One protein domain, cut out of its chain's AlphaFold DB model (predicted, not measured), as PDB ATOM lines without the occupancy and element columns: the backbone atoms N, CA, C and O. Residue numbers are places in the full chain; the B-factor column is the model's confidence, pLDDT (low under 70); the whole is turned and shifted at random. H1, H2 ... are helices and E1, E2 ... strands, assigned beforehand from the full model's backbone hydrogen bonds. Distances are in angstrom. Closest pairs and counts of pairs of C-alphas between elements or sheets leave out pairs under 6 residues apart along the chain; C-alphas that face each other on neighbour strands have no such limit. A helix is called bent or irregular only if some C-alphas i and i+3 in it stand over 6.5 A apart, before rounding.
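AT A GLANCE: This is residues 39 to 181 of the 181 residues of an uncharacterized protein of Aeoliella mucimassa (UniProt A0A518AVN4). Two strongly twisted sheets wrap round one long helix, H3, meeting along one side where E1 comes close to E7, while E2 and E6 stay apart across H3. H1, H2 and E4 gather near the first residues of H3, and a long loop, residues 55 to 75, lies far out at 18 to 28 A from the mean of the C-alphas. The printed part has 143 residues with three named helices and eight named strands, in the order H1 E1 E2 E3 H2 E4 E5 E6 H3 E7 E8; the class is mixed. One sheet is E6 E5 E8 E7, mixed, the other E1 E2 E3, antiparallel. The whole is compact, with a radius of gyration of the C-alphas of 15.8 A and spans of 47 by 39 by 27 A.

IN THESE COORDINATES: H1, residues 39 to 44, begins at C-alpha 39 (132.182, 65.488, 95.564). E1 is residues 47 to 54, 22.9 A long; E2, residues 76 to 87, 31.4 A; E3, residues 92 to 95. H2 is residues 98 to 101, E4 104 to 106, E5 110 to 114 and E6 120 to 124. H3, residues 133 to 150, is 26.0 A long, with a kink of 27 degrees near residue 144, and only just irregular: C-alphas 146 and 149 are 6.8 A apart. E7 is residues 163 to 169, 18.7 A; E8, residues 175 to 180, ends at C-alpha 180 (144.050, 78.488, 108.503).

HOW THE PARTS SIT: E1, E2 and E3 form a meander, each strand the antiparallel neighbour of the one before; N 49 and O 82 are 3.1 A apart, N 85 and O 94 2.9 A. H3 is on this sheet at a height of 8.6 A; the closest C-alphas, of Phe 81 and Glu 141, are 5.6 A apart. H3 is also on the sheet E6 E5 E8 E7, height 8.1 A, making two layers, helix and sheet, with each. There E6 and E5 form a hairpin, N 113 and O 121 2.9 A apart; E5 and E8 are parallel, N 114 and O 175 2.8 A; E7 and E8 form a hairpin, N 165 and O 178 2.9 A. E6, H3, E7 make a split strand-helix-strand unit, two strands of one sheet joined through a helix, with E5 and E8 between them in the sheet, its crossover right-handed. The closest C-alphas of E1 and E7, Gln 49 and Phe 163, are 4.7 A apart. H1 is on the sheet E6 E5 E8 E7, over none of its strands. E4 pairs with no named strand, but its residues 104 to 106 pair antiparallel with residues 131 to 132. H2 and H3 only just touch, with 3 pairs of C-alphas within 8 A, the closest Leu 101 and Val 133 at 4.9 A, by residues 133 to 134 of H3 alone. Every O i to N i+4 pair is within hydrogen-bond range in H1, 12 of 14 in H3; H2 is too short for such a pair, and its one O i to N i+3 pair is not within range.

THE WHOLE: The two C-alphas farthest apart, Glu 63 and Gly 128, are 50.5 A apart. The printed part has no cut and ends at the chain's last residue, 181. The links E1 to E2 and H3 to E7 are long. Mean pLDDT of the printed part is 95.4; residue 39 is under 70.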
ATOM      1  N   GLY A  39     132.474  65.738  94.151       68.94
ATOM      2  CA  GLY A  39     132.182  65.488  95.564       68.94
ATOM      3  C   GLY A  39     133.068  66.299  96.518       68.94
ATOM      4  O   GLY A  39     132.598  66.718  97.574       68.94
ATOM      5  N   LEU A  40     134.324  66.552  96.136       89.12
ATOM      6  CA  LEU A  40     135.285  67.310  96.934       89.12
ATOM      7  C   LEU A  40     134.994  68.806  96.885       89.12
ATOM      8  O   LEU A  40     135.331  69.498  97.830       89.12
ATOM      9  N   GLU A  41     134.317  69.297  95.845       91.44
ATOM     10  CA  GLU A  41     133.838  70.684  95.797       91.44
ATOM     11  C   GLU A  41     132.917  70.993  96.988       91.44
ATOM     12  O   GLU A  41     133.125  71.979  97.689       91.44
ATOM     13  N   PHE A  42     131.953  70.111  97.286       94.81
ATOM     14  CA  PHE A  42     131.108  70.281  98.471       94.81
ATOM     15  C   PHE A  42     131.917  70.176  99.766       94.81
ATOM     16  O   PHE A  42     131.732  70.990 100.663       94.81
ATOM     17  N   PHE A  43     132.824  69.202  99.862       96.81
ATOM     18  CA  PHE A  43     133.642  69.027 101.061       96.81
ATOM     19  C   PHE A  43     134.547  70.240 101.329       96.81
ATOM     20  O   PHE A  43     134.602  70.715 102.454       96.81
ATOM     21  N   ASN A  44     135.187  70.790 100.296       96.38
ATOM     22  CA  ASN A  44     136.026  71.987 100.397       96.38
ATOM     23  C   ASN A  44     135.215  73.276 100.603       96.38
ATOM     24  O   ASN A  44     135.796  74.297 100.948       96.38
ATOM     25  N   SER A  45     133.894  73.251 100.391       95.56
ATOM     26  CA  SER A  45     133.011  74.371 100.744       95.56
ATOM     27  C   SER A  45     132.594  74.372 102.218       95.56
ATOM     28  O   SER A  45     131.984  75.335 102.680       95.56
ATOM     29  N   LEU A  46     132.886  73.290 102.951       96.69
ATOM     30  CA  LEU A  46     132.625  73.235 104.381       96.69
ATOM     31  C   LEU A  46     133.520  74.237 105.101       96.69
ATOM     32  O   LEU A  46     134.695  74.399 104.785       96.69
ATOM     33  N   SER A  47     132.950  74.869 106.114       96.19
ATOM     34  CA  SER A  47     133.719  75.497 107.176       96.19
ATOM     35  C   SER A  47     134.003  74.456 108.256       96.19
ATOM     36  O   SER A  47     133.478  73.340 108.233       96.19
ATOM     37  N   GLY A  48     134.818  74.810 109.235       95.94
ATOM     38  CA  GLY A  48     134.953  73.992 110.427       95.94
ATOM     39  C   GLY A  48     136.213  74.302 111.196       95.94
ATOM     40  O   GLY A  48     137.113  74.987 110.704       95.94
ATOM     41  N   GLN A  49     136.261  73.764 112.404       97.50
ATOM     42  CA  GLN A  49     137.372  73.956 113.314       97.50
ATOM     43  C   GLN A  49     137.892  72.611 113.805       97.50
ATOM     44  O   GLN A  49     137.135  71.666 114.040       97.50
ATOM     45  N   LEU A  50     139.204  72.535 113.968       97.12
ATOM     46  CA  LEU A  50     139.845  71.481 114.717       97.12
ATOM     47  C   LEU A  50     139.873  71.853 116.200       97.12
ATOM     48  O   LEU A  50     140.532  72.805 116.612       97.12
ATOM     49  N   GLU A  51     139.160  71.084 117.010       97.38
ATOM     50  CA  GLU A  51     139.202  71.194 118.461       97.38
ATOM     51  C   GLU A  51     140.328  70.306 118.988       97.38
ATOM     52  O   GLU A  51     140.310  69.088 118.785       97.38
ATOM     53  N   ILE A  52     141.316  70.911 119.652       96.62
ATOM     54  CA  ILE A  52     142.489  70.217 120.187       96.62
ATOM     55  C   ILE A  52     142.537  70.417 121.700       96.62
ATOM     56  O   ILE A  52     142.614  71.539 122.194       96.62
ATOM     57  N   GLU A  53     142.548  69.313 122.438       97.25
ATOM     58  CA  GLU A  53     142.816  69.301 123.870       97.25
ATOM     59  C   GLU A  53     144.249  68.832 124.110       97.25
ATOM     60  O   GLU A  53     144.650  67.752 123.667       97.25
ATOM     61  N   LEU A  54     145.015  69.632 124.845       97.44
ATOM     62  CA  LEU A  54     146.385  69.317 125.228       97.44
ATOM     63  C   LEU A  54     146.466  68.872 126.692       97.44
ATOM     64  O   LEU A  54     145.667  69.279 127.533       97.44
ATOM     65  N   SER A  55     147.493  68.088 127.022       97.69
ATOM     66  CA  SER A  55     147.810  67.715 128.408       97.69
ATOM     67  C   SER A  55     148.276  68.898 129.261       97.69
ATOM     68  O   SER A  55     148.231  68.830 130.488       97.69
ATOM     69  N   GLU A  56     148.744  69.960 128.610       96.00
ATOM     70  CA  GLU A  56     149.165  71.228 129.199       96.00
ATOM     71  C   GLU A  56     148.606  72.359 128.325       96.00
ATOM     72  O   GLU A  56     148.617  72.217 127.103       96.00
ATOM     73  N   PRO A  57     148.091  73.459 128.903       95.12
ATOM     74  CA  PRO A  57     147.492  74.530 128.114       95.12
ATOM     75  C   PRO A  57     148.515  75.168 127.170       95.12
ATOM     76  O   PRO A  57     149.688  75.311 127.519       95.12
ATOM     77  N   ALA A  58     148.054  75.583 125.991       94.50
ATOM     78  CA  ALA A  58     148.843  76.429 125.109       94.50
ATOM     79  C   ALA A  58     149.030  77.824 125.731       94.50
ATOM     80  O   ALA A  58     148.193  78.302 126.503       94.50
ATOM     81  N   GLU A  59     150.140  78.477 125.399       92.69
ATOM     82  CA  GLU A  59     150.471  79.808 125.899       92.69
ATOM     83  C   GLU A  59     150.619  80.793 124.744       92.69
ATOM     84  O   GLU A  59     151.105  80.450 123.665       92.69
ATOM     85  N   ARG A  60     150.238  82.054 124.975       92.88
ATOM     86  CA  ARG A  60     150.458  83.118 123.991       92.88
ATOM     87  C   ARG A  60     151.943  83.295 123.719       92.88
ATOM     88  O   ARG A  60     152.732  83.479 124.643       92.88
ATOM     89  N   VAL A  61     152.293  83.370 122.441       91.06
ATOM     90  CA  VAL A  61     153.680  83.542 121.987       91.06
ATOM     91  C   VAL A  61     154.255  84.896 122.427       91.06
ATOM     92  O   VAL A  61     155.448  85.017 122.701       91.06
ATOM     93  N   ALA A  62     153.413  85.931 122.513       91.19
ATOM     94  CA  ALA A  62     153.776  87.242 123.045       91.19
ATOM     95  C   ALA A  62     152.545  87.991 123.581       91.19
ATOM     96  O   ALA A  62     151.420  87.731 123.166       91.19
ATOM     97  N   GLU A  63     152.760  88.988 124.448       89.81
ATOM     98  CA  GLU A  63     151.694  89.757 125.124       89.81
ATOM     99  C   GLU A  63     150.668  90.392 124.162       89.81
ATOM    100  O   GLU A  63     149.487  90.486 124.490       89.81
ATOM    101  N   ASN A  64     151.106  90.776 122.957       91.38
ATOM    102  CA  ASN A  64     150.282  91.451 121.945       91.38
ATOM    103  C   ASN A  64     149.964  90.577 120.720       91.38
ATOM    104  O   ASN A  64     149.532  91.108 119.698       91.38
ATOM    105  N   LEU A  65     150.207  89.266 120.793       88.31
ATOM    106  CA  LEU A  65     149.879  88.323 119.724       88.31
ATOM    107  C   LEU A  65     148.758  87.389 120.177       88.31
ATOM    108  O   LEU A  65     148.711  86.970 121.332       88.31
ATOM    109  N   ALA A  66     147.852  87.079 119.248       87.06
ATOM    110  CA  ALA A  66     146.798  86.091 119.464       87.06
ATOM    111  C   ALA A  66     147.300  84.654 119.249       87.06
ATOM    112  O   ALA A  66     146.635  83.719 119.672       87.06
ATOM    113  N   ASN A  67     148.459  84.482 118.607       89.00
ATOM    114  CA  ASN A  67     149.057  83.177 118.363       89.00
ATOM    115  C   ASN A  67     149.419  82.501 119.687       89.00
ATOM    116  O   ASN A  67     150.043  83.114 120.562       89.00
ATOM    117  N   GLU A  68     149.088  81.222 119.780       91.81
ATOM    118  CA  GLU A  68     149.439  80.361 120.900       91.81
ATOM    119  C   GLU A  68     150.406  79.266 120.438       91.81
ATOM    120  O   GLU A  68     150.485  78.926 119.252       91.81
ATOM    121  N   ALA A  69     151.184  78.750 121.383       93.44
ATOM    122  CA  ALA A  69     152.096  77.637 121.186       93.44
ATOM    123  C   ALA A  69     151.902  76.617 122.306       93.44
ATOM    124  O   ALA A  69     151.790  76.974 123.483       93.44
ATOM    125  N   ALA A  70     151.879  75.339 121.938       94.75
ATOM    126  CA  ALA A  70     151.914  74.257 122.905       94.75
ATOM    127  C   ALA A  70     153.310  74.177 123.557       94.75
ATOM    128  O   ALA A  70     154.314  74.279 122.844       94.75
ATOM    129  N   PRO A  71     153.415  73.943 124.878       92.56
ATOM    130  CA  PRO A  71     154.693  73.614 125.503       92.56
ATOM    131  C   PRO A  71     155.348  72.390 124.835       92.56
ATOM    132  O   PRO A  71     154.634  71.457 124.462       92.56
ATOM    133  N   PRO A  72     156.690  72.294 124.763       90.62
ATOM    134  CA  PRO A  72     157.370  71.143 124.151       90.62
ATOM    135  C   PRO A  72     157.090  69.790 124.828       90.62
ATOM    136  O   PRO A  72     157.391  68.735 124.273       90.62
ATOM    137  N   THR A  73     156.570  69.805 126.056       92.50
ATOM    138  CA  THR A  73     156.176  68.614 126.824       92.50
ATOM    139  C   THR A  73     154.706  68.242 126.654       92.50
ATOM    140  O   THR A  73     154.313  67.148 127.069       92.50
ATOM    141  N   ALA A  74     153.901  69.116 126.044       95.56
ATOM    142  CA  ALA A  74     152.486  68.877 125.847       95.56
ATOM    143  C   ALA A  74     152.256  67.715 124.873       95.56
ATOM    144  O   ALA A  74     152.995  67.497 123.914       95.56
ATOM    145  N   THR A  75     151.183  66.971 125.115       95.75
ATOM    146  CA  THR A  75     150.690  65.907 124.240       95.75
ATOM    147  C   THR A  75     149.224  66.157 123.916       95.75
ATOM    148  O   THR A  75     148.513  66.775 124.711       95.75
ATOM    149  N   ILE A  76     148.757  65.671 122.765       96.75
ATOM    150  CA  ILE A  76     147.335  65.719 122.404       96.75
ATOM    151  C   ILE A  76     146.576  64.690 123.249       96.75
ATOM    152  O   ILE A  76     146.863  63.494 123.189       96.75
ATOM    153  N   VAL A  77     145.595  65.160 124.015       97.25
ATOM    154  CA  VAL A  77     144.642  64.339 124.777       97.25
ATOM    155  C   VAL A  77     143.465  63.955 123.890       97.25
ATOM    156  O   VAL A  77     143.095  62.780 123.818       97.25
ATOM    157  N   SER A  78     142.898  64.933 123.187       96.94
ATOM    158  CA  SER A  78     141.812  64.731 122.236       96.94
ATOM    159  C   SER A  78     141.949  65.680 121.043       96.94
ATOM    160  O   SER A  78     142.568  66.739 121.134       96.94
ATOM    161  N   LEU A  79     141.440  65.241 119.893       97.31
ATOM    162  CA  LEU A  79     141.438  65.993 118.642       97.31
ATOM    163  C   LEU A  79     140.168  65.621 117.884       97.31
ATOM    164  O   LEU A  79     139.928  64.432 117.651       97.31
ATOM    165  N   THR A  80     139.372  66.617 117.524       98.12
ATOM    166  CA  THR A  80     138.087  66.426 116.845       98.12
ATOM    167  C   THR A  80     137.959  67.447 115.733       98.12
ATOM    168  O   THR A  80     138.194  68.632 115.956       98.12
ATOM    169  N   PHE A  81     137.581  67.004 114.535       98.25
ATOM    170  CA  PHE A  81     137.210  67.933 113.470       98.25
ATOM    171  C   PHE A  81     135.704  68.189 113.530       98.25
ATOM    172  O   PHE A  81     134.912  67.256 113.397       98.25
ATOM    173  N   VAL A  82     135.320  69.451 113.723       98.19
ATOM    174  CA  VAL A  82     133.927  69.900 113.771       98.19
ATOM    175  C   VAL A  82     133.610  70.650 112.474       98.19
ATOM    176  O   VAL A  82     133.880  71.848 112.376       98.19
ATOM    177  N   PRO A  83     133.096  69.957 111.438       97.94
ATOM    178  CA  PRO A  83     132.693  70.595 110.195       97.94
ATOM    179  C   PRO A  83     131.355  71.317 110.362       97.94
ATOM    180  O   PRO A  83     130.426  70.817 111.003       97.94
ATOM    181  N   GLU A  84     131.233  72.463 109.707       98.06
ATOM    182  CA  GLU A  84     130.054  73.320 109.730       98.06
ATOM    183  C   GLU A  84     129.785  73.910 108.342       98.06
ATOM    184  O   GLU A  84     130.624  73.888 107.441       98.06
ATOM    185  N   ILE A  85     128.585  74.451 108.158       97.31
ATOM    186  CA  ILE A  85     128.223  75.224 106.971       97.31
ATOM    187  C   ILE A  85     127.992  76.661 107.404       97.31
ATOM    188  O   ILE A  85     127.154  76.918 108.271       97.31
ATOM    189  N   PHE A  86     128.710  77.585 106.773       96.19
ATOM    190  CA  PHE A  86     128.408  79.005 106.858       96.19
ATOM    191  C   PHE A  86     127.190  79.328 105.986       96.19
ATOM    192  O   PHE A  86     127.156  78.992 104.801       96.19
ATOM    193  N   VAL A  87     126.174  79.953 106.574       96.25
ATOM    194  CA  VAL A  87     124.943  80.356 105.887       96.25
ATOM    195  C   VAL A  87     125.009  81.857 105.627       96.25
ATOM    196  O   VAL A  87     124.845  82.653 106.550       96.25
ATOM    197  N   GLU A  88     125.251  82.246 104.372       94.69
ATOM    198  CA  GLU A  88     125.445  83.652 103.982       94.69
ATOM    199  C   GLU A  88     124.252  84.542 104.350       94.69
ATOM    200  O   GLU A  88     124.436  85.694 104.729       94.69
ATOM    201  N   GLU A  89     123.021  84.025 104.273       96.50
ATOM    202  CA  GLU A  89     121.820  84.816 104.551       96.50
ATOM    203  C   GLU A  89     121.678  85.212 106.023       96.50
ATOM    204  O   GLU A  89     121.049  86.229 106.324       96.50
ATOM    205  N   THR A  90     122.209  84.395 106.933       96.62
ATOM    206  CA  THR A  90     122.129  84.627 108.380       96.62
ATOM    207  C   THR A  90     123.465  85.030 108.990       96.62
ATOM    208  O   THR A  90     123.470  85.448 110.141       96.62
ATOM    209  N   GLU A  91     124.567  84.935 108.241       96.38
ATOM    210  CA  GLU A  91     125.943  85.103 108.730       96.38
ATOM    211  C   GLU A  91     126.260  84.193 109.936       96.38
ATOM    212  O   GLU A  91     127.025  84.547 110.831       96.38
ATOM    213  N   GLU A  92     125.659  83.002 109.967       96.62
ATOM    214  CA  GLU A  92     125.778  82.044 111.071       96.62
ATOM    215  C   GLU A  92     126.311  80.695 110.581       96.62
ATOM    216  O   GLU A  92     126.076  80.283 109.440       96.62
ATOM    217  N   PHE A  93     126.998  79.983 111.475       96.75
ATOM    218  CA  PHE A  93     127.387  78.593 111.263       96.75
ATOM    219  C   PHE A  93     126.286  77.646 111.731       96.75
ATOM    220  O   PHE A  93     125.596  77.893 112.725       96.75
ATOM    221  N   ARG A  94     126.130  76.534 111.013       97.56
ATOM    222  CA  ARG A  94     125.258  75.431 111.414       97.56
ATOM    223  C   ARG A  94     125.947  74.080 111.238       97.56
ATOM    224  O   ARG A  94     126.776  73.930 110.335       97.56
ATOM    225  N   PRO A  95     125.524  73.054 111.995       97.94
ATOM    226  CA  PRO A  95     125.964  71.692 111.742       97.94
ATOM    227  C   PRO A  95     125.458  71.176 110.387       97.94
ATOM    228  O   PRO A  95     124.446  71.639 109.837       97.94
ATOM    229  N   LEU A  96     126.152  70.161 109.876       98.31
ATOM    230  CA  LEU A  96     125.711  69.401 108.713       98.31
ATOM    231  C   LEU A  96     124.487  68.549 109.068       98.31
ATOM    232  O   LEU A  96     124.383  67.968 110.148       98.31
ATOM    233  N   THR A  97     123.566  68.438 108.120       98.19
ATOM    234  CA  THR A  97     122.419  67.527 108.192       98.19
ATOM    235  C   THR A  97     122.826  66.083 107.874       98.19
ATOM    236  O   THR A  97     123.860  65.834 107.252       98.19
ATOM    237  N   GLU A  98     121.988  65.107 108.240       98.19
ATOM    238  CA  GLU A  98     122.217  63.691 107.896       98.19
ATOM    239  C   GLU A  98     122.309  63.457 106.380       98.19
ATOM    240  O   GLU A  98     123.103  62.633 105.918       98.19
ATOM    241  N   GLU A  99     121.520  64.198 105.595       97.88
ATOM    242  CA  GLU A  99     121.558  64.137 104.134       97.88
ATOM    243  C   GLU A  99     122.907  64.629 103.602       97.88
ATOM    244  O   GLU A  99     123.535  63.938 102.801       97.88
ATOM    245  N   GLU A 100     123.396  65.772 104.094       97.81
ATOM    246  CA  GLU A 100     124.698  66.337 103.720       97.81
ATOM    247  C   GLU A 100     125.854  65.409 104.103       97.81
ATOM    248  O   GLU A 100     126.726  65.147 103.276       97.81
ATOM    249  N   LEU A 101     125.819  64.840 105.312       98.25
ATOM    250  CA  LEU A 101     126.799  63.861 105.793       98.25
ATOM    251  C   LEU A 101     126.840  62.586 104.934       98.25
ATOM    252  O   LEU A 101     127.896  61.966 104.795       98.25
ATOM    253  N   SER A 102     125.707  62.210 104.337       97.94
ATOM    254  CA  SER A 102     125.572  61.018 103.492       97.94
ATOM    255  C   SER A 102     125.972  61.250 102.030       97.94
ATOM    256  O   SER A 102     126.044  60.292 101.255       97.94
ATOM    257  N   ARG A 103     126.237  62.499 101.617       96.81
ATOM    258  CA  ARG A 103     126.665  62.811 100.244       96.81
ATOM    259  C   ARG A 103     128.017  62.177  99.949       96.81
ATOM    260  O   ARG A 103     128.894  62.133 100.804       96.81
ATOM    261  N   VAL A 104     128.210  61.736  98.707       97.00
ATOM    262  CA  VAL A 104     129.518  61.267  98.233       97.00
ATOM    263  C   VAL A 104     130.474  62.457  98.142       97.00
ATOM    264  O   VAL A 104     130.259  63.343  97.318       97.00
ATOM    265  N   ALA A 105     131.530  62.442  98.954       96.50
ATOM    266  CA  ALA A 105     132.576  63.461  98.961       96.50
ATOM    267  C   ALA A 105     133.751  63.075  98.056       96.50
ATOM    268  O   ALA A 105     134.301  63.908  97.351       96.50
ATOM    269  N   TYR A 106     134.120  61.796  98.001       96.31
ATOM    270  CA  TYR A 106     135.256  61.361  97.187       96.31
ATOM    271  C   TYR A 106     134.980  60.023  96.513       96.31
ATOM    272  O   TYR A 106     134.581  59.056  97.162       96.31
ATOM    273  N   LYS A 107     135.207  59.948  95.198       95.38
ATOM    274  CA  LYS A 107     135.035  58.721  94.410       95.38
ATOM    275  C   LYS A 107     136.371  57.998  94.276       95.38
ATOM    276  O   LYS A 107     137.137  58.252  93.351       95.38
ATOM    277  N   GLY A 108     136.615  57.058  95.177       94.31
ATOM    278  CA  GLY A 108     137.763  56.166  95.130       94.31
ATOM    279  C   GLY A 108     137.721  55.147  96.261       94.31
ATOM    280  O   GLY A 108     137.160  55.400  97.326       94.31
ATOM    281  N   ALA A 109     138.318  53.979  96.022       97.06
ATOM    282  CA  ALA A 109     138.404  52.909  97.015       97.06
ATOM    283  C   ALA A 109     139.369  53.244  98.169       97.06
ATOM    284  O   ALA A 109     139.237  52.692  99.262       97.06
ATOM    285  N   SER A 110     140.326  54.142  97.930       98.06
ATOM    286  CA  SER A 110     141.219  54.700  98.941       98.06
ATOM    287  C   SER A 110     141.582  56.150  98.631       98.06
ATOM    288  O   SER A 110     141.452  56.612  97.493       98.06
ATOM    289  N   ILE A 111     142.013  56.860  99.669       97.69
ATOM    290  CA  ILE A 111     142.544  58.220  99.611       97.69
ATOM    291  C   ILE A 111     143.746  58.303 100.552       97.69
ATOM    292  O   ILE A 111     143.708  57.757 101.653       97.69
ATOM    293  N   THR A 112     144.820  58.955 100.113       98.38
ATOM    294  CA  THR A 112     145.966  59.259 100.978       98.38
ATOM    295  C   THR A 112     145.863  60.711 101.391       98.38
ATOM    296  O   THR A 112     145.875  61.583 100.525       98.38
ATOM    297  N   LEU A 113     145.729  60.950 102.691       98.44
ATOM    298  CA  LEU A 113     145.634  62.281 103.275       98.44
ATOM    299  C   LEU A 113     146.958  62.650 103.925       98.44
ATOM    300  O   LEU A 113     147.603  61.795 104.528       98.44
ATOM    301  N   VAL A 114     147.339  63.914 103.827       98.00
ATOM    302  CA  VAL A 114     148.517  64.461 104.491       98.00
ATOM    303  C   VAL A 114     148.056  65.606 105.374       98.00
ATOM    304  O   VAL A 114     147.525  66.594 104.874       98.00
ATOM    305  N   GLY A 115     148.183  65.421 106.683       95.75
ATOM    306  CA  GLY A 115     147.797  66.426 107.670       95.75
ATOM    307  C   GLY A 115     148.969  67.296 108.100       95.75
ATOM    308  O   GLY A 115     150.101  67.145 107.622       95.75
ATOM    309  N   GLU A 116     148.705  68.161 109.074       91.12
ATOM    310  CA  GLU A 116     149.726  69.045 109.634       91.12
ATOM    311  C   GLU A 116     150.871  68.224 110.254       91.12
ATOM    312  O   GLU A 116     150.618  67.227 110.931       91.12
ATOM    313  N   GLY A 117     152.131  68.581 109.984       89.25
ATOM    314  CA  GLY A 117     153.305  67.745 110.302       89.25
ATOM    315  C   GLY A 117     153.735  66.759 109.198       89.25
ATOM    316  O   GLY A 117     154.696  66.007 109.379       89.25
ATOM    317  N   GLY A 118     153.058  66.753 108.043       91.56
ATOM    318  CA  GLY A 118     153.551  66.128 106.806       91.56
ATOM    319  C   GLY A 118     153.505  64.600 106.756       91.56
ATOM    320  O   GLY A 118     154.170  63.983 105.921       91.56
ATOM    321  N   VAL A 119     152.733  63.965 107.638       93.62
ATOM    322  CA  VAL A 119     152.558  62.509 107.629       93.62
ATOM    323  C   VAL A 119     151.413  62.118 106.712       93.62
ATOM    324  O   VAL A 119     150.270  62.511 106.932       93.62
ATOM    325  N   ALA A 120     151.732  61.294 105.715       96.56
ATOM    326  CA  ALA A 120     150.756  60.695 104.820       96.56
ATOM    327  C   ALA A 120     150.101  59.460 105.458       96.56
ATOM    328  O   ALA A 120     150.791  58.540 105.905       96.56
ATOM    329  N   VAL A 121     148.769  59.421 105.449       98.06
ATOM    330  CA  VAL A 121     147.950  58.330 105.984       98.06
ATOM    331  C   VAL A 121     146.985  57.854 104.901       98.06
ATOM    332  O   VAL A 121     146.187  58.627 104.370       98.06
ATOM    333  N   GLU A 122     147.053  56.567 104.554       98.38
ATOM    334  CA  GLU A 122     146.109  55.953 103.614       98.38
ATOM    335  C   GLU A 122     144.831  55.517 104.341       98.38
ATOM    336  O   GLU A 122     144.862  54.734 105.293       98.38
ATOM    337  N   HIS A 123     143.686  55.949 103.819       98.50
ATOM    338  CA  HIS A 123     142.359  55.536 104.265       98.50
ATOM    339  C   HIS A 123     141.671  54.726 103.178       98.50
ATOM    340  O   HIS A 123     141.779  55.030 101.990       98.50
ATOM    341  N   LYS A 124     140.910  53.707 103.580       98.44
ATOM    342  CA  LYS A 124     140.102  52.884 102.672       98.44
ATOM    343  C   LYS A 124     138.627  53.214 102.838       98.44
ATOM    344  O   LYS A 124     138.140  53.286 103.965       98.44
ATOM    345  N   ALA A 125     137.927  53.353 101.717       98.06
ATOM    346  CA  ALA A 125     136.483  53.534 101.694       98.06
ATOM    347  C   ALA A 125     135.809  52.313 102.344       98.06
ATOM    348  O   ALA A 125     136.085  51.186 101.911       98.06
ATOM    349  N   PRO A 126     134.903  52.479 103.325       97.69
ATOM    350  CA  PRO A 126     134.231  51.348 103.972       97.69
ATOM    351  C   PRO A 126     133.467  50.441 102.999       97.69
ATOM    352  O   PRO A 126     133.452  49.221 103.160       97.69
ATOM    353  N   ASN A 127     132.881  51.018 101.948       96.94
ATOM    354  CA  ASN A 127     132.198  50.284 100.876       96.94
ATOM    355  C   ASN A 127     133.129  49.844  99.722       96.94
ATOM    356  O   ASN A 127     132.672  49.203  98.775       96.94
ATOM    357  N   GLY A 128     134.419  50.196  99.777       97.50
ATOM    358  CA  GLY A 128     135.425  49.885  98.758       97.50
ATOM    359  C   GLY A 128     135.307  50.670  97.446       97.50
ATOM    360  O   GLY A 128     135.943  50.289  96.466       97.50
ATOM    361  N   GLN A 129     134.494  51.728  97.388       96.62
ATOM    362  CA  GLN A 129     134.199  52.471  96.157       96.62
ATOM    363  C   GLN A 129     134.280  53.991  96.315       96.62
ATOM    364  O   GLN A 129     134.735  54.665  95.392       96.62
ATOM    365  N   HIS A 130     133.792  54.535  97.427       96.69
ATOM    366  CA  HIS A 130     133.727  55.973  97.662       96.69
ATOM    367  C   HIS A 130     133.636  56.295  99.152       96.69
ATOM    368  O   HIS A 130     133.229  55.447  99.943       96.69
ATOM    369  N   PHE A 131     133.948  57.542  99.491       98.25
ATOM    370  CA  PHE A 131     133.758  58.112 100.818       98.25
ATOM    371  C   PHE A 131     132.548  59.039 100.801       98.25
ATOM    372  O   PHE A 131     132.406  59.877  99.900       98.25
ATOM    373  N   THR A 132     131.687  58.908 101.801       98.19
ATOM    374  CA  THR A 132     130.726  59.957 102.148       98.19
ATOM    375  C   THR A 132     131.428  61.130 102.837       98.19
ATOM    376  O   THR A 132     132.593  61.025 103.225       98.19
ATOM    377  N   VAL A 133     130.732  62.254 103.012       98.25
ATOM    378  CA  VAL A 133     131.240  63.393 103.792       98.25
ATOM    379  C   VAL A 133     131.599  62.950 105.209       98.25
ATOM    380  O   VAL A 133     132.709  63.217 105.654       98.25
ATOM    381  N   ALA A 134     130.731  62.194 105.888       98.50
ATOM    382  CA  ALA A 134     131.011  61.694 107.238       98.50
ATOM    383  C   ALA A 134     132.262  60.794 107.304       98.50
ATOM    384  O   ALA A 134     133.069  60.885 108.234       98.50
ATOM    385  N   GLU A 135     132.441  59.924 106.308       98.62
ATOM    386  CA  GLU A 135     133.609  59.044 106.225       98.62
ATOM    387  C   GLU A 135     134.894  59.834 105.944       98.62
ATOM    388  O   GLU A 135     135.937  59.515 106.515       98.62
ATOM    389  N   LEU A 136     134.821  60.882 105.116       98.19
ATOM    390  CA  LEU A 136     135.965  61.740 104.818       98.19
ATOM    391  C   LEU A 136     136.333  62.650 106.001       98.19
ATOM    392  O   LEU A 136     137.514  62.761 106.311       98.19
ATOM    393  N   VAL A 137     135.354  63.195 106.738       98.44
ATOM    394  CA  VAL A 137     135.576  63.889 108.028       98.44
ATOM    395  C   VAL A 137     136.322  62.975 109.001       98.44
ATOM    396  O   VAL A 137     137.328  63.366 109.588       98.44
ATOM    397  N   THR A 138     135.879  61.719 109.120       98.56
ATOM    398  CA  THR A 138     136.536  60.726 109.986       98.56
ATOM    399  C   THR A 138     137.973  60.434 109.535       98.56
ATOM    400  O   THR A 138     138.855  60.218 110.367       98.56
ATOM    401  N   ALA A 139     138.225  60.392 108.224       98.50
ATOM    402  CA  ALA A 139     139.564  60.192 107.673       98.50
ATOM    403  C   ALA A 139     140.485  61.394 107.952       98.50
ATOM    404  O   ALA A 139     141.630  61.193 108.361       98.50
ATOM    405  N   VAL A 140     139.978  62.623 107.805       98.31
ATOM    406  CA  VAL A 140     140.685  63.863 108.174       98.31
ATOM    407  C   VAL A 140     141.065  63.831 109.652       98.31
ATOM    408  O   VAL A 140     142.246  63.904 109.972       98.31
ATOM    409  N   GLU A 141     140.108  63.588 110.551       97.94
ATOM    410  CA  GLU A 141     140.366  63.543 111.996       97.94
ATOM    411  C   GLU A 141     141.433  62.502 112.375       97.94
ATOM    412  O   GLU A 141     142.323  62.770 113.180       97.94
ATOM    413  N   LYS A 142     141.376  61.303 111.782       97.69
ATOM    414  CA  LYS A 142     142.390  60.264 112.013       97.69
ATOM    415  C   LYS A 142     143.771  60.679 111.515       97.69
ATOM    416  O   LYS A 142     144.752  60.415 112.200       97.69
ATOM    417  N   THR A 143     143.838  61.314 110.348       98.19
ATOM    418  CA  THR A 143     145.099  61.820 109.791       98.19
ATOM    419  C   THR A 143     145.708  62.844 110.733       98.19
ATOM    420  O   THR A 143     146.858  62.694 111.133       98.19
ATOM    421  N   GLU A 144     144.906  63.808 111.180       97.81
ATOM    422  CA  GLU A 144     145.336  64.852 112.105       97.81
ATOM    423  C   GLU A 144     145.788  64.284 113.456       97.81
ATOM    424  O   GLU A 144     146.824  64.685 113.978       97.81
ATOM    425  N   LYS A 145     145.110  63.263 113.994       95.38
ATOM    426  CA  LYS A 145     145.581  62.549 115.200       95.38
ATOM    427  C   LYS A 145     146.977  61.943 115.033       95.38
ATOM    428  O   LYS A 145     147.734  61.881 116.000       95.38
ATOM    429  N   GLU A 146     147.322  61.473 113.837       94.81
ATOM    430  CA  GLU A 146     148.607  60.825 113.557       94.81
ATOM    431  C   GLU A 146     149.722  61.799 113.151       94.81
ATOM    432  O   GLU A 146     150.910  61.504 113.370       94.81
ATOM    433  N   SER A 147     149.360  62.917 112.524       95.56
ATOM    434  CA  SER A 147     150.293  63.886 111.955       95.56
ATOM    435  C   SER A 147     150.554  65.057 112.901       95.56
ATOM    436  O   SER A 147     151.714  65.402 113.113       95.56
ATOM    437  N   ARG A 148     149.514  65.604 113.551       95.12
ATOM    438  CA  ARG A 148     149.571  66.880 114.284       95.12
ATOM    439  C   ARG A 148     150.601  66.874 115.408       95.12
ATOM    440  O   ARG A 148     151.324  67.848 115.579       95.12
ATOM    441  N   ALA A 149     150.757  65.755 116.117       92.56
ATOM    442  CA  ALA A 149     151.769  65.603 117.170       92.56
ATOM    443  C   ALA A 149     153.230  65.662 116.668       92.56
ATOM    444  O   ALA A 149     154.151  65.679 117.479       92.56
ATOM    445  N   LYS A 150     153.452  65.640 115.348       93.50
ATOM    446  CA  LYS A 150     154.767  65.734 114.691       93.50
ATOM    447  C   LYS A 150     154.977  67.074 113.988       93.50
ATOM    448  O   LYS A 150     155.975  67.235 113.292       93.50
ATOM    449  N   SER A 151     154.026  67.995 114.110       93.69
ATOM    450  CA  SER A 151     154.235  69.372 113.677       93.69
ATOM    451  C   SER A 151     155.352  70.028 114.500       93.69
ATOM    452  O   SER A 151     155.682  69.577 115.597       93.69
ATOM    453  N   GLU A 152     155.957  71.067 113.931       91.00
ATOM    454  CA  GLU A 152     157.067  71.816 114.535       91.00
ATOM    455  C   GLU A 152     156.705  73.309 114.631       91.00
ATOM    456  O   GLU A 152     157.514  74.197 114.357       91.00
ATOM    457  N   TRP A 153     155.450  73.604 114.988       90.81
ATOM    458  CA  TRP A 153     154.994  74.975 115.185       90.81
ATOM    459  C   TRP A 153     155.625  75.541 116.456       90.81
ATOM    460  O   TRP A 153     155.253  75.171 117.568       90.81
ATOM    461  N   LEU A 154     156.609  76.430 116.283       91.69
ATOM    462  CA  LEU A 154     157.386  77.022 117.379       91.69
ATOM    463  C   LEU A 154     157.988  75.959 118.318       91.69
ATOM    464  O   LEU A 154     157.900  76.075 119.537       91.69
ATOM    465  N   ASP A 155     158.596  74.927 117.726       86.94
ATOM    466  CA  ASP A 155     159.189  73.773 118.422       86.94
ATOM    467  C   ASP A 155     158.175  72.912 119.212       86.94
ATOM    468  O   ASP A 155     158.566  72.124 120.080       86.94
ATOM    469  N   GLY A 156     156.877  73.034 118.914       90.44
ATOM    470  CA  GLY A 156     155.803  72.292 119.570       90.44
ATOM    471  C   GLY A 156     154.679  71.866 118.624       90.44
ATOM    472  O   GLY A 156     154.778  71.957 117.400       90.44
ATOM    473  N   ILE A 157     153.595  71.379 119.230       95.06
ATOM    474  CA  ILE A 157     152.380  70.966 118.522       95.06
ATOM    475  C   ILE A 157     151.668  72.206 117.982       95.06
ATOM    476  O   ILE A 157     151.400  73.156 118.722       95.06
ATOM    477  N   ASP A 158     151.322  72.169 116.701       95.38
ATOM    478  CA  ASP A 158     150.513  73.185 116.052       95.38
ATOM    479  C   ASP A 158     149.092  73.174 116.616       95.38
ATOM    480  O   ASP A 158     148.314  72.242 116.410       95.38
ATOM    481  N   VAL A 159     148.775  74.234 117.350       95.19
ATOM    482  CA  VAL A 159     147.431  74.551 117.847       95.19
ATOM    483  C   VAL A 159     146.919  75.866 117.272       95.19
ATOM    484  O   VAL A 159     145.933  76.418 117.753       95.19
ATOM    485  N   HIS A 160     147.614  76.387 116.261       94.19
ATOM    486  CA  HIS A 160     147.327  77.670 115.655       94.19
ATOM    487  C   HIS A 160     146.529  77.514 114.363       94.19
ATOM    488  O   HIS A 160     145.536  78.212 114.187       94.19
ATOM    489  N   HIS A 161     146.923  76.588 113.487       95.62
ATOM    490  CA  HIS A 161     146.227  76.343 112.226       95.62
ATOM    491  C   HIS A 161     145.083  75.344 112.437       95.62
ATOM    492  O   HIS A 161     145.271  74.127 112.339       95.62
ATOM    493  N   ILE A 162     143.899  75.858 112.773       96.69
ATOM    494  CA  ILE A 162     142.744  75.054 113.198       96.69
ATOM    495  C   ILE A 162     141.475  75.291 112.375       96.69
ATOM    496  O   ILE A 162     140.519  74.545 112.553       96.69
ATOM    497  N   PHE A 163     141.434  76.271 111.472       97.56
ATOM    498  CA  PHE A 163     140.265  76.506 110.616       97.56
ATOM    499  C   PHE A 163     140.395  75.738 109.305       97.56
ATOM    500  O   PHE A 163     141.406  75.855 108.629       97.56
ATOM    501  N   PHE A 164     139.413  74.923 108.937       98.06
ATOM    502  CA  PHE A 164     139.508  74.108 107.725       98.06
ATOM    503  C   PHE A 164     139.452  74.978 106.459       98.06
ATOM    504  O   PHE A 164     138.510  75.747 106.282       98.06
ATOM    505  N   GLU A 165     140.436  74.827 105.568       96.88
ATOM    506  CA  GLU A 165     140.525  75.573 104.298       96.88
ATOM    507  C   GLU A 165     140.368  74.680 103.058       96.88
ATOM    508  O   GLU A 165     140.409  75.163 101.927       96.88
ATOM    509  N   GLY A 166     140.175  73.374 103.254       96.19
ATOM    510  CA  GLY A 166     139.985  72.421 102.168       96.19
ATOM    511  C   GLY A 166     141.052  71.336 102.094       96.19
ATOM    512  O   GLY A 166     141.889  71.146 102.978       96.19
ATOM    513  N   MET A 167     140.977  70.579 101.005       96.12
ATOM    514  CA  MET A 167     141.944  69.558 100.637       96.12
ATOM    515  C   MET A 167     142.367  69.717  99.181       96.12
ATOM    516  O   MET A 167     141.520  69.867  98.292       96.12
ATOM    517  N   TYR A 168     143.669  69.597  98.926       94.25
ATOM    518  CA  TYR A 168     144.249  69.799  97.600       94.25
ATOM    519  C   TYR A 168     145.167  68.648  97.215       94.25
ATOM    520  O   TYR A 168     145.966  68.175  98.021       94.25
ATOM    521  N   GLN A 169     145.029  68.177  95.978       94.31
ATOM    522  CA  GLN A 169     145.807  67.049  95.484       94.31
ATOM    523  C   GLN A 169     147.211  67.487  95.075       94.31
ATOM    524  O   GLN A 169     147.360  68.404  94.271       94.31
ATOM    525  N   GLU A 170     148.216  66.774  95.562       93.50
ATOM    526  CA  GLU A 170     149.621  66.911  95.187       93.50
ATOM    527  C   GLU A 170     149.969  66.077  93.940       93.50
ATOM    528  O   GLU A 170     149.224  65.186  93.523       93.50
ATOM    529  N   GLU A 171     151.133  66.341  93.333       92.00
ATOM    530  CA  GLU A 171     151.596  65.638  92.120       92.00
ATOM    531  C   GLU A 171     151.718  64.115  92.300       92.00
ATOM    532  O   GLU A 171     151.548  63.354  91.345       92.00
ATOM    533  N   ASP A 172     152.004  63.656  93.521       92.81
ATOM    534  CA  ASP A 172     152.115  62.235  93.861       92.81
ATOM    535  C   ASP A 172     150.755  61.547  94.087       92.81
ATOM    536  O   ASP A 172     150.691  60.336  94.314       92.81
ATOM    537  N   GLY A 173     149.662  62.307  93.985       93.44
ATOM    538  CA  GLY A 173     148.291  61.846  94.149       93.44
ATOM    539  C   GLY A 173     147.777  61.857  95.589       93.44
ATOM    540  O   GLY A 173     146.604  61.525  95.790       93.44
ATOM    541  N   SER A 174     148.605  62.233  96.570       96.25
ATOM    542  CA  SER A 174     148.170  62.485  97.947       96.25
ATOM    543  C   SER A 174     147.367  63.787  98.052       96.25
ATOM    544  O   SER A 174     147.393  64.615  97.145       96.25
ATOM    545  N   TRP A 175     146.598  63.946  99.128       97.25
ATOM    546  CA  TRP A 175     145.763  65.123  99.363       97.25
ATOM    547  C   TRP A 175     146.209  65.828 100.636       97.25
ATOM    548  O   TRP A 175     146.051  65.278 101.728       97.25
ATOM    549  N   TRP A 176     146.747  67.036 100.499       97.06
ATOM    550  CA  TRP A 176     147.116  67.873 101.631       97.06
ATOM    551  C   TRP A 176     145.868  68.499 102.250       97.06
ATOM    552  O   TRP A 176     145.050  69.078 101.533       97.06
ATOM    553  N   ILE A 177     145.719  68.371 103.567       98.00
ATOM    554  CA  ILE A 177     144.668  69.024 104.347       98.00
ATOM    555  C   ILE A 177     145.191  70.404 104.745       98.00
ATOM    556  O   ILE A 177     146.217  70.513 105.415       98.00
ATOM    557  N   THR A 178     144.514  71.462 104.314       96.81
ATOM    558  CA  THR A 178     144.928  72.841 104.599       96.81
ATOM    559  C   THR A 178     144.139  73.420 105.758       96.81
ATOM    560  O   THR A 178     142.911  73.295 105.807       96.81
ATOM    561  N   TRP A 179     144.858  74.085 106.660       97.38
ATOM    562  CA  TRP A 179     144.305  74.717 107.846       97.38
ATOM    563  C   TRP A 179     144.770  76.174 107.949       97.38
ATOM    564  O   TRP A 179     145.953  76.463 107.779       97.38
ATOM    565  N   GLY A 180     143.839  77.068 108.260       95.19
ATOM    566  CA  GLY A 180     144.050  78.488 108.503       95.19
ATOM    567  C   GLY A 180     144.161  78.831 109.987       95.19
ATOM    568  O   GLY A 180     143.792  78.038 110.861       95.19
ATOM    569  N   SER A 181     144.679  80.032 110.241       89.88
ATOM    570  CA  SER A 181     144.968  80.632 111.554       89.88
ATOM    571  C   SER A 181     143.845  81.488 112.128       89.88
ATOM    572  O   SER A 181     143.135  82.143 111.334       89.88
TER     573      SER A 181